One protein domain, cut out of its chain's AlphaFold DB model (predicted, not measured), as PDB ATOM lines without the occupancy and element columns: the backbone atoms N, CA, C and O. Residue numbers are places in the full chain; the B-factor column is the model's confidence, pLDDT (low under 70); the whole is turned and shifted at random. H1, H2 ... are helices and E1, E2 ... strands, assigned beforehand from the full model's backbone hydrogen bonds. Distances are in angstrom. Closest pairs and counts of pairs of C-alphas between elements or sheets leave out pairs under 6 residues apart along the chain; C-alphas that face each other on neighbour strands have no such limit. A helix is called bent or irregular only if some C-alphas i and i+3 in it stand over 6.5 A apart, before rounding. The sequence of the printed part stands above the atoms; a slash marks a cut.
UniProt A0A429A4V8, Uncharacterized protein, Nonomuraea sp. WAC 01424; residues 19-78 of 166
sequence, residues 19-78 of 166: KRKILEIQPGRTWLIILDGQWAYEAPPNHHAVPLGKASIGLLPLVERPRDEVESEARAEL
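What this domain is: This is residues 19 to 78 of the 166 residues of an uncharacterized protein of Nonomuraea sp. WAC 01424 (UniProt A0A429A4V8). A small antiparallel sheet of three strands has two helices, H1 and H2, packed over one face and no named helix over the other. H2 runs along the edge strand E1, while H1 lies slantwise over E1 and E2; a tight turn joins the two helices into a corner. Beyond the other edge, a long loop from E3 to H1 runs back past E3, and its residues 50 to 51 pair with that strand. The printed part has 60 residues, with three strands followed by two helices, E1 E2 E3 H1 H2; the sheet order is E1 - E2 - E3, and the class is mixed, helices and strands. The whole is compact, with a radius of gyration of the C-alphas of 10.8 A and spans of 29 by 22 by 21 A.

How they stand to each other: The strands E1, residues 19 to 26, E2, residues 30 to 35, and E3, residues 38 to 42, form a meander, each strand the antiparallel neighbour of the one before. The sheet is only just strongly twisted, with C-alphas up to 4.3 A off its best plane, and E1 bends by 66 degrees at residue 23. In the hairpin E1 and E2, at 157 degrees, N 20 and O 34 are within hydrogen-bond range at 2.9 A, as are N 32 and O 23 at 2.8 A. In the hairpin E2 and E3, at 152 degrees, N 35 and O 38 are 2.8 A apart. Residues 40 to 41 of E3 also pair, antiparallel, with residues 50 to 51. H2, residues 67 to 77, is on the sheet at a height of 8.7 A, over E1 and along the strands, at 16 degrees to E1 on the local plane; their closest C-alphas are those of Leu 23 and Ala 74, 5.4 A apart. H1, residues 56 to 64, is on the same face at a height of 8.8 A, only just over E1 and E2, with 3 C-alphas falling on each. It runs slantwise to the strands, at 56 degrees to E1 on the local plane; their closest C-alphas are those of Ile 25 and Leu 62, 5.5 A apart. H1 and H2 are close but not clearly touching, with C-alphas of Leu 62 and Val 70 closest at 7.5 A; they run opposite ways at a steep tilt of 69 degrees, only just short of about perpendicular. H1 is irregular, with C-alphas 58 and 61 7.1 A apart; 0 of its 5 O i to N i+4 pairs but 5 of its 6 O i to N i+3 pairs are within hydrogen-bond range, against 6 of 7 O i to N i+4 pairs in H2.

Where its parts are: E1 begins at C-alpha 19, (455.923, 436.647, 445.829), and measures 18.3 A from first to last C-alpha; E2 measures 14.6 A and E3 12.6 A. H1 begins at C-alpha 56, (455.457, 442.395, 426.933), and measures 14.8 A; H2 measures 15.9 A and ends at C-alpha 77, (465.756, 429.943, 441.779).

The domain as a whole: The two C-alphas farthest apart are those of Asn 46 and Asp 68, 30.6 A. The printed part has no cut. The link E3 to H1, 13 residues, is long; the others are tight. The mean pLDDT of the printed part is 88.5, and residues 44 to 47 are under 70.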
ATOM      1  N   LYS A  19     455.193 435.941 446.864       89.81
ATOM      2  CA  LYS A  19     455.923 436.647 445.829       89.81
ATOM      3  C   LYS A  19     457.394 436.293 445.906       89.81
ATOM      4  O   LYS A  19     458.054 436.606 446.897       89.81
ATOM      5  N   ARG A  20     457.925 435.721 444.828       92.12
ATOM      6  CA  ARG A  20     459.346 435.383 444.704       92.12
ATOM      7  C   ARG A  20     459.951 435.983 443.448       92.12
ATOM      8  O   ARG A  20     459.399 435.863 442.359       92.12
ATOM      9  N   LYS A  21     461.089 436.655 443.615       91.94
ATOM     10  CA  LYS A  21     461.891 437.181 442.509       91.94
ATOM     11  C   LYS A  21     462.725 436.043 441.945       91.94
ATOM     12  O   LYS A  21     463.436 435.411 442.710       91.94
ATOM     13  N   ILE A  22     462.609 435.802 440.644       94.38
ATOM     14  CA  ILE A  22     463.278 434.671 439.992       94.38
ATOM     15  C   ILE A  22     464.440 435.139 439.133       94.38
ATOM     16  O   ILE A  22     465.501 434.536 439.144       94.38
ATOM     17  N   LEU A  23     464.240 436.206 438.365       93.56
ATOM     18  CA  LEU A  23     465.234 436.643 437.399       93.56
ATOM     19  C   LEU A  23     465.195 438.155 437.254       93.56
ATOM     20  O   LEU A  23     464.134 438.755 437.053       93.56
ATOM     21  N   GLU A  24     466.365 438.770 437.320       92.38
ATOM     22  CA  GLU A  24     466.513 440.190 437.057       92.38
ATOM     23  C   GLU A  24     466.567 440.448 435.544       92.38
ATOM     24  O   GLU A  24     467.341 439.838 434.803       92.38
ATOM     25  N   ILE A  25     465.711 441.356 435.071       90.25
ATOM     26  CA  ILE A  25     465.623 441.720 433.652       90.25
ATOM     27  C   ILE A  25     466.519 442.923 433.365       90.25
ATOM     28  O   ILE A  25     467.295 442.920 432.413       90.25
ATOM     29  N   GLN A  26     466.411 443.956 434.200       85.50
ATOM     30  CA  GLN A  26     467.309 445.101 434.206       85.50
ATOM     31  C   GLN A  26     467.864 445.292 435.619       85.50
ATOM     32  O   GLN A  26     467.059 445.352 436.556       85.50
ATOM     33  N   PRO A  27     469.191 445.470 435.772       80.62
ATOM     34  CA  PRO A  27     469.829 445.636 437.072       80.62
ATOM     35  C   PRO A  27     469.158 446.703 437.941       80.62
ATOM     36  O   PRO A  27     469.028 447.862 437.539       80.62
ATOM     37  N   GLY A  28     468.703 446.302 439.125       78.00
ATOM     38  CA  GLY A  28     468.012 447.112 440.123       78.00
ATOM     39  C   GLY A  28     466.641 447.649 439.704       78.00
ATOM     40  O   GLY A  28     466.057 448.436 440.449       78.00
ATOM     41  N   ARG A  29     466.122 447.281 438.524       80.81
ATOM     42  CA  ARG A  29     465.003 447.990 437.881       80.81
ATOM     43  C   ARG A  29     463.791 447.143 437.580       80.81
ATOM     44  O   ARG A  29     462.689 447.657 437.724       80.81
ATOM     45  N   THR A  30     463.949 445.917 437.097       88.62
ATOM     46  CA  THR A  30     462.803 445.108 436.662       88.62
ATOM     47  C   THR A  30     463.073 443.626 436.860       88.62
ATOM     48  O   THR A  30     464.203 443.164 436.715       88.62
ATOM     49  N   TRP A  31     462.022 442.884 437.206       91.50
ATOM     50  CA  TRP A  31     462.109 441.490 437.627       91.50
ATOM     51  C   TRP A  31     461.045 440.635 436.944       91.50
ATOM     52  O   TRP A  31     459.891 441.048 436.806       91.50
ATOM     53  N   LEU A  32     461.433 439.421 436.568       93.38
ATOM     54  CA  LEU A  32     460.525 438.309 436.340       93.38
ATOM     55  C   LEU A  32     460.324 437.600 437.684       93.38
ATOM     56  O   LEU A  32     461.287 437.217 438.355       93.38
ATOM     57  N   ILE A  33     459.069 437.466 438.092       93.56
ATOM     58  CA  ILE A  33     458.693 436.971 439.414       93.56
ATOM     59  C   ILE A  33     457.654 435.855 439.301       93.56
ATOM     60  O   ILE A  33     456.949 435.752 438.295       93.56
ATOM     61  N   ILE A  34     457.504 435.087 440.374       93.38
ATOM     62  CA  ILE A  34     456.334 434.249 440.626       93.38
ATOM     63  C   ILE A  34     455.470 434.954 441.673       93.38
ATOM     64  O   ILE A  34     455.974 435.383 442.711       93.38
ATOM     65  N   LEU A  35     454.183 435.100 441.372       91.62
ATOM     66  CA  LEU A  35     453.151 435.674 442.228       91.62
ATOM     67  C   LEU A  35     451.986 434.687 442.291       91.62
ATOM     68  O   LEU A  35     451.380 434.411 441.257       91.62
ATOM     69  N   ASP A  36     451.702 434.139 443.471       89.44
ATOM     70  CA  ASP A  36     450.635 433.145 443.679       89.44
ATOM     71  C   ASP A  36     450.698 431.975 442.677       89.44
ATOM     72  O   ASP A  36     449.707 431.575 442.064       89.44
ATOM     73  N   GLY A  37     451.908 431.451 442.456       90.19
ATOM     74  CA  GLY A  37     452.157 430.342 441.529       90.19
ATOM     75  C   GLY A  37     452.067 430.709 440.042       90.19
ATOM     76  O   GLY A  37     452.100 429.822 439.190       90.19
ATOM     77  N   GLN A  38     451.964 431.997 439.700       92.19
ATOM     78  CA  GLN A  38     451.900 432.477 438.320       92.19
ATOM     79  C   GLN A  38     453.064 433.405 437.982       92.19
ATOM     80  O   GLN A  38     453.512 434.204 438.800       92.19
ATOM     81  N   TRP A  39     453.527 433.352 436.735       94.31
ATOM     82  CA  TRP A  39     454.548 434.272 436.251       94.31
ATOM     83  C   TRP A  39     454.018 435.702 436.118       94.31
ATOM     84  O   TRP A  39     452.992 435.952 435.475       94.31
ATOM     85  N   ALA A  40     454.771 436.657 436.652       92.94
ATOM     86  CA  ALA A  40     454.471 438.077 436.568       92.94
ATOM     87  C   ALA A  40     455.738 438.910 436.334       92.94
ATOM     88  O   ALA A  40     456.867 438.454 436.509       92.94
ATOM     89  N   TYR A  41     455.528 440.150 435.916       91.38
ATOM     90  CA  TYR A  41     456.559 441.165 435.754       91.38
ATOM     91  C   TYR A  41     456.412 442.219 436.849       91.38
ATOM     92  O   TYR A  41     455.303 442.686 437.119       91.38
ATOM     93  N   GLU A  42     457.530 442.635 437.436       89.38
ATOM     94  CA  GLU A  42     457.592 443.717 438.416       89.38
ATOM     95  C   GLU A  42     458.578 444.808 437.977       89.38
ATOM     96  O   GLU A  42     459.724 444.518 437.636       89.38
ATOM     97  N   ALA A  43     458.156 446.075 438.066       83.25
ATOM     98  CA  ALA A  43     459.004 447.251 437.854       83.25
ATOM     99  C   ALA A  43     458.957 448.200 439.070       83.25
ATOM    100  O   ALA A  43     458.073 449.065 439.152       83.25
ATOM    101  N   PRO A  44     459.889 448.072 440.033       68.81
ATOM    102  CA  PRO A  44     460.021 449.015 441.137       68.81
ATOM    103  C   PRO A  44     460.217 450.471 440.661       68.81
ATOM    104  O   PRO A  44     460.606 450.707 439.516       68.81
ATOM    105  N   PRO A  45     459.990 451.476 441.525       56.38
ATOM    106  CA  PRO A  45     459.558 451.357 442.921       56.38
ATOM    107  C   PRO A  45     458.034 451.363 443.145       56.38
ATOM    108  O   PRO A  45     457.612 451.077 444.255       56.38
ATOM    109  N   ASN A  46     457.204 451.622 442.125       58.25
ATOM    110  CA  ASN A  46     455.763 451.878 442.320       58.25
ATOM    111  C   ASN A  46     454.810 451.060 441.427       58.25
ATOM    112  O   ASN A  46     453.608 451.322 441.445       58.25
ATOM    113  N   HIS A  47     455.292 450.099 440.632       62.78
ATOM    114  CA  HIS A  47     454.389 449.271 439.826       62.78
ATOM    115  C   HIS A  47     454.045 447.979 440.556       62.78
ATOM    116  O   HIS A  47     454.925 447.229 440.980       62.78
ATOM    117  N   HIS A  48     452.744 447.710 440.660       77.44
ATOM    118  CA  HIS A  48     452.246 446.398 441.045       77.44
ATOM    119  C   HIS A  48     452.774 445.339 440.076       77.44
ATOM    120  O   HIS A  48     452.943 445.602 438.883       77.44
ATOM    121  N   ALA A  49     453.009 444.136 440.594       84.12
ATOM    122  CA  ALA A  49     453.263 442.985 439.751       84.12
ATOM    123  C   ALA A  49     452.091 442.800 438.779       84.12
ATOM    124  O   ALA A  49     450.928 442.803 439.189       84.12
ATOM    125  N   VAL A  50     452.392 442.665 437.491       87.19
ATOM    126  CA  VAL A  50     451.383 442.475 436.446       87.19
ATOM    127  C   VAL A  50     451.612 441.157 435.712       87.19
ATOM    128  O   VAL A  50     452.761 440.746 435.537       87.19
ATOM    129  N   PRO A  51     450.546 440.499 435.222       87.06
ATOM    130  CA  PRO A  51     450.690 439.337 434.352       87.06
ATOM    131  C   PRO A  51     451.560 439.660 433.132       87.06
ATOM    132  O   PRO A  51     451.432 440.748 432.563       87.06
ATOM    133  N   LEU A  52     452.383 438.704 432.684       85.94
ATOM    134  CA  LEU A  52     453.340 438.910 431.581       85.94
ATOM    135  C   LEU A  52     452.701 439.519 430.326       85.94
ATOM    136  O   LEU A  52     453.274 440.420 429.718       85.94
ATOM    137  N   GLY A  53     451.468 439.107 430.000       80.81
ATOM    138  CA  GLY A  53     450.686 439.631 428.875       80.81
ATOM    139  C   GLY A  53     450.561 441.159 428.835       80.81
ATOM    140  O   GLY A  53     450.488 441.739 427.756       80.81
ATOM    141  N   LYS A  54     450.573 441.823 429.998       82.56
ATOM    142  CA  LYS A  54     450.479 443.287 430.125       82.56
ATOM    143  C   LYS A  54     451.840 443.992 430.124       82.56
ATOM    144  O   LYS A  54     451.879 445.215 430.052       82.56
ATOM    145  N   ALA A  55     452.940 443.243 430.199       79.50
ATOM    146  CA  ALA A  55     454.303 443.753 430.350       79.50
ATOM    147  C   ALA A  55     455.253 443.281 429.239       79.50
ATOM    148  O   ALA A  55     456.465 443.225 429.437       79.50
ATOM    149  N   SER A  56     454.714 442.962 428.062       78.56
ATOM    150  CA  SER A  56     455.457 442.395 426.933       78.56
ATOM    151  C   SER A  56     456.751 443.158 426.613       78.56
ATOM    152  O   SER A  56     457.824 442.563 426.559       78.56
ATOM    153  N   ILE A  57     456.683 444.487 426.508       83.94
ATOM    154  CA  ILE A  57     457.849 445.334 426.206       83.94
ATOM    155  C   ILE A  57     458.889 445.312 427.339       83.94
ATOM    156  O   ILE A  57     460.086 445.338 427.069       83.94
ATOM    157  N   GLY A  58     458.452 445.235 428.600       87.00
ATOM    158  CA  GLY A  58     459.337 445.267 429.768       87.00
ATOM    159  C   GLY A  58     460.256 444.050 429.887       87.00
ATOM    160  O   GLY A  58     461.282 444.132 430.557       87.00
ATOM    161  N   LEU A  59     459.920 442.946 429.213       89.50
ATOM    162  CA  LEU A  59     460.707 441.708 429.207       89.50
ATOM    163  C   LEU A  59     461.746 441.650 428.079       89.50
ATOM    164  O   LEU A  59     462.648 440.819 428.133       89.50
ATOM    165  N   LEU A  60     461.643 442.516 427.065       92.38
ATOM    166  CA  LEU A  60     462.551 442.518 425.914       92.38
ATOM    167  C   LEU A  60     464.042 442.663 426.265       92.38
ATOM    168  O   LEU A  60     464.841 442.018 425.591       92.38
ATOM    169  N   PRO A  61     464.458 443.401 427.314       94.50
ATOM    170  CA  PRO A  61     465.868 443.443 427.703       94.50
ATOM    171  C   PRO A  61     466.477 442.064 428.004       94.50
ATOM    172  O   PRO A  61     467.683 441.893 427.867       94.50
ATOM    173  N   LEU A  62     465.669 441.046 428.338       94.19
ATOM    174  CA  LEU A  62     466.178 439.683 428.520       94.19
ATOM    175  C   LEU A  62     466.884 439.155 427.268       94.19
ATOM    176  O   LEU A  62     467.932 438.528 427.401       94.19
ATOM    177  N   VAL A  63     466.378 439.454 426.063       95.69
ATOM    178  CA  VAL A  63     466.952 438.922 424.810       95.69
ATOM    179  C   VAL A  63     468.321 439.511 424.456       95.69
ATOM    180  O   VAL A  63     468.979 439.069 423.511       95.69
ATOM    181  N   GLU A  64     468.778 440.508 425.211       95.00
ATOM    182  CA  GLU A  64     470.120 441.074 425.080       95.00
ATOM    183  C   GLU A  64     471.192 440.167 425.701       95.00
ATOM    184  O   GLU A  64     472.360 440.254 425.322       95.00
ATOM    185  N   ARG A  65     470.791 439.252 426.591       95.06
ATOM    186  CA  ARG A  65     471.653 438.254 427.237       95.06
ATOM    187  C   ARG A  65     471.606 436.911 426.488       95.06
ATOM    188  O   ARG A  65     470.627 436.640 425.788       95.06
ATOM    189  N   PRO A  66     472.619 436.034 426.611       95.81
ATOM    190  CA  PRO A  66     472.529 434.663 426.112       95.81
ATOM    191  C   PRO A  66     471.387 433.891 426.788       95.81
ATOM    192  O   PRO A  66     471.258 433.903 428.012       95.81
ATOM    193  N   ARG A  67     470.565 433.190 425.996       96.50
ATOM    194  CA  ARG A  67     469.401 432.454 426.513       96.50
ATOM    195  C   ARG A  67     469.779 431.415 427.565       96.50
ATOM    196  O   ARG A  67     469.093 431.312 428.573       96.50
ATOM    197  N   ASP A  68     470.850 430.659 427.338       97.00
ATOM    198  CA  ASP A  68     471.250 429.578 428.246       97.00
ATOM    199  C   ASP A  68     471.664 430.108 429.624       97.00
ATOM    200  O   ASP A  68     471.332 429.494 430.637       97.00
ATOM    201  N   GLU A  69     472.307 431.279 429.679       96.69
ATOM    202  CA  GLU A  69     472.624 431.959 430.940       96.69
ATOM    203  C   GLU A  69     471.347 432.378 431.669       96.69
ATOM    204  O   GLU A  69     471.198 432.102 432.857       96.69
ATOM    205  N   VAL A  70     470.402 432.988 430.947       96.12
ATOM    206  CA  VAL A  70     469.123 433.428 431.517       96.12
ATOM    207  C   VAL A  70     468.300 432.249 432.038       96.12
ATOM    208  O   VAL A  70     467.772 432.301 433.147       96.12
ATOM    209  N   GLU A  71     468.186 431.173 431.258       96.50
ATOM    210  CA  GLU A  71     467.457 429.983 431.689       96.50
ATOM    211  C   GLU A  71     468.152 429.277 432.856       96.50
ATOM    212  O   GLU A  71     467.471 428.747 433.730       96.50
ATOM    213  N   SER A  72     469.488 429.249 432.888       96.75
ATOM    214  CA  SER A  72     470.235 428.666 434.006       96.75
ATOM    215  C   SER A  72     470.035 429.456 435.297       96.75
ATOM    216  O   SER A  72     469.806 428.845 436.336       96.75
ATOM    217  N   GLU A  73     470.111 430.788 435.236       95.81
ATOM    218  CA  GLU A  73     469.881 431.666 436.388       95.81
ATOM    219  C   GLU A  73     468.460 431.487 436.925       95.81
ATOM    220  O   GLU A  73     468.278 431.194 438.101       95.81
ATOM    221  N   ALA A  74     467.453 431.544 436.048       95.19
ATOM    222  CA  ALA A  74     466.069 431.348 436.459       95.19
ATOM    223  C   ALA A  74     465.846 429.958 437.079       95.19
ATOM    224  O   ALA A  74     465.229 429.858 438.134       95.19
ATOM    225  N   ARG A  75     466.368 428.881 436.469       95.94
ATOM    226  CA  ARG A  75     466.219 427.511 437.002       95.94
ATOM    227  C   ARG A  75     466.866 427.317 438.371       95.94
ATOM    228  O   ARG A  75     466.387 426.469 439.113       95.94
ATOM    229  N   ALA A  76     467.927 428.057 438.696       95.94
ATOM    230  CA  ALA A  76     468.567 427.974 440.007       95.94
ATOM    231  C   ALA A  76     467.647 428.462 441.142       95.94
ATOM    232  O   ALA A  76     467.766 427.985 442.267       95.94
ATOM    233  N   GLU A  77     466.707 429.355 440.827       94.88
ATOM    234  CA  GLU A  77     465.756 429.943 441.779       94.88
ATOM    235  C   GLU A  77     464.384 429.238 441.787       94.88
ATOM    236  O   GLU A  77     463.545 429.508 442.651       94.88
ATOM    237  N   LEU A  78     464.131 428.335 440.829       94.25
ATOM    238  CA  LEU A  78     462.862 427.614 440.727       94.25
ATOM    239  C   LEU A  78     462.784 426.446 441.716       94.25
ATOM    240  O   LEU A  78     463.646 425.570 441.764       94.25
TER     241      LEU A  78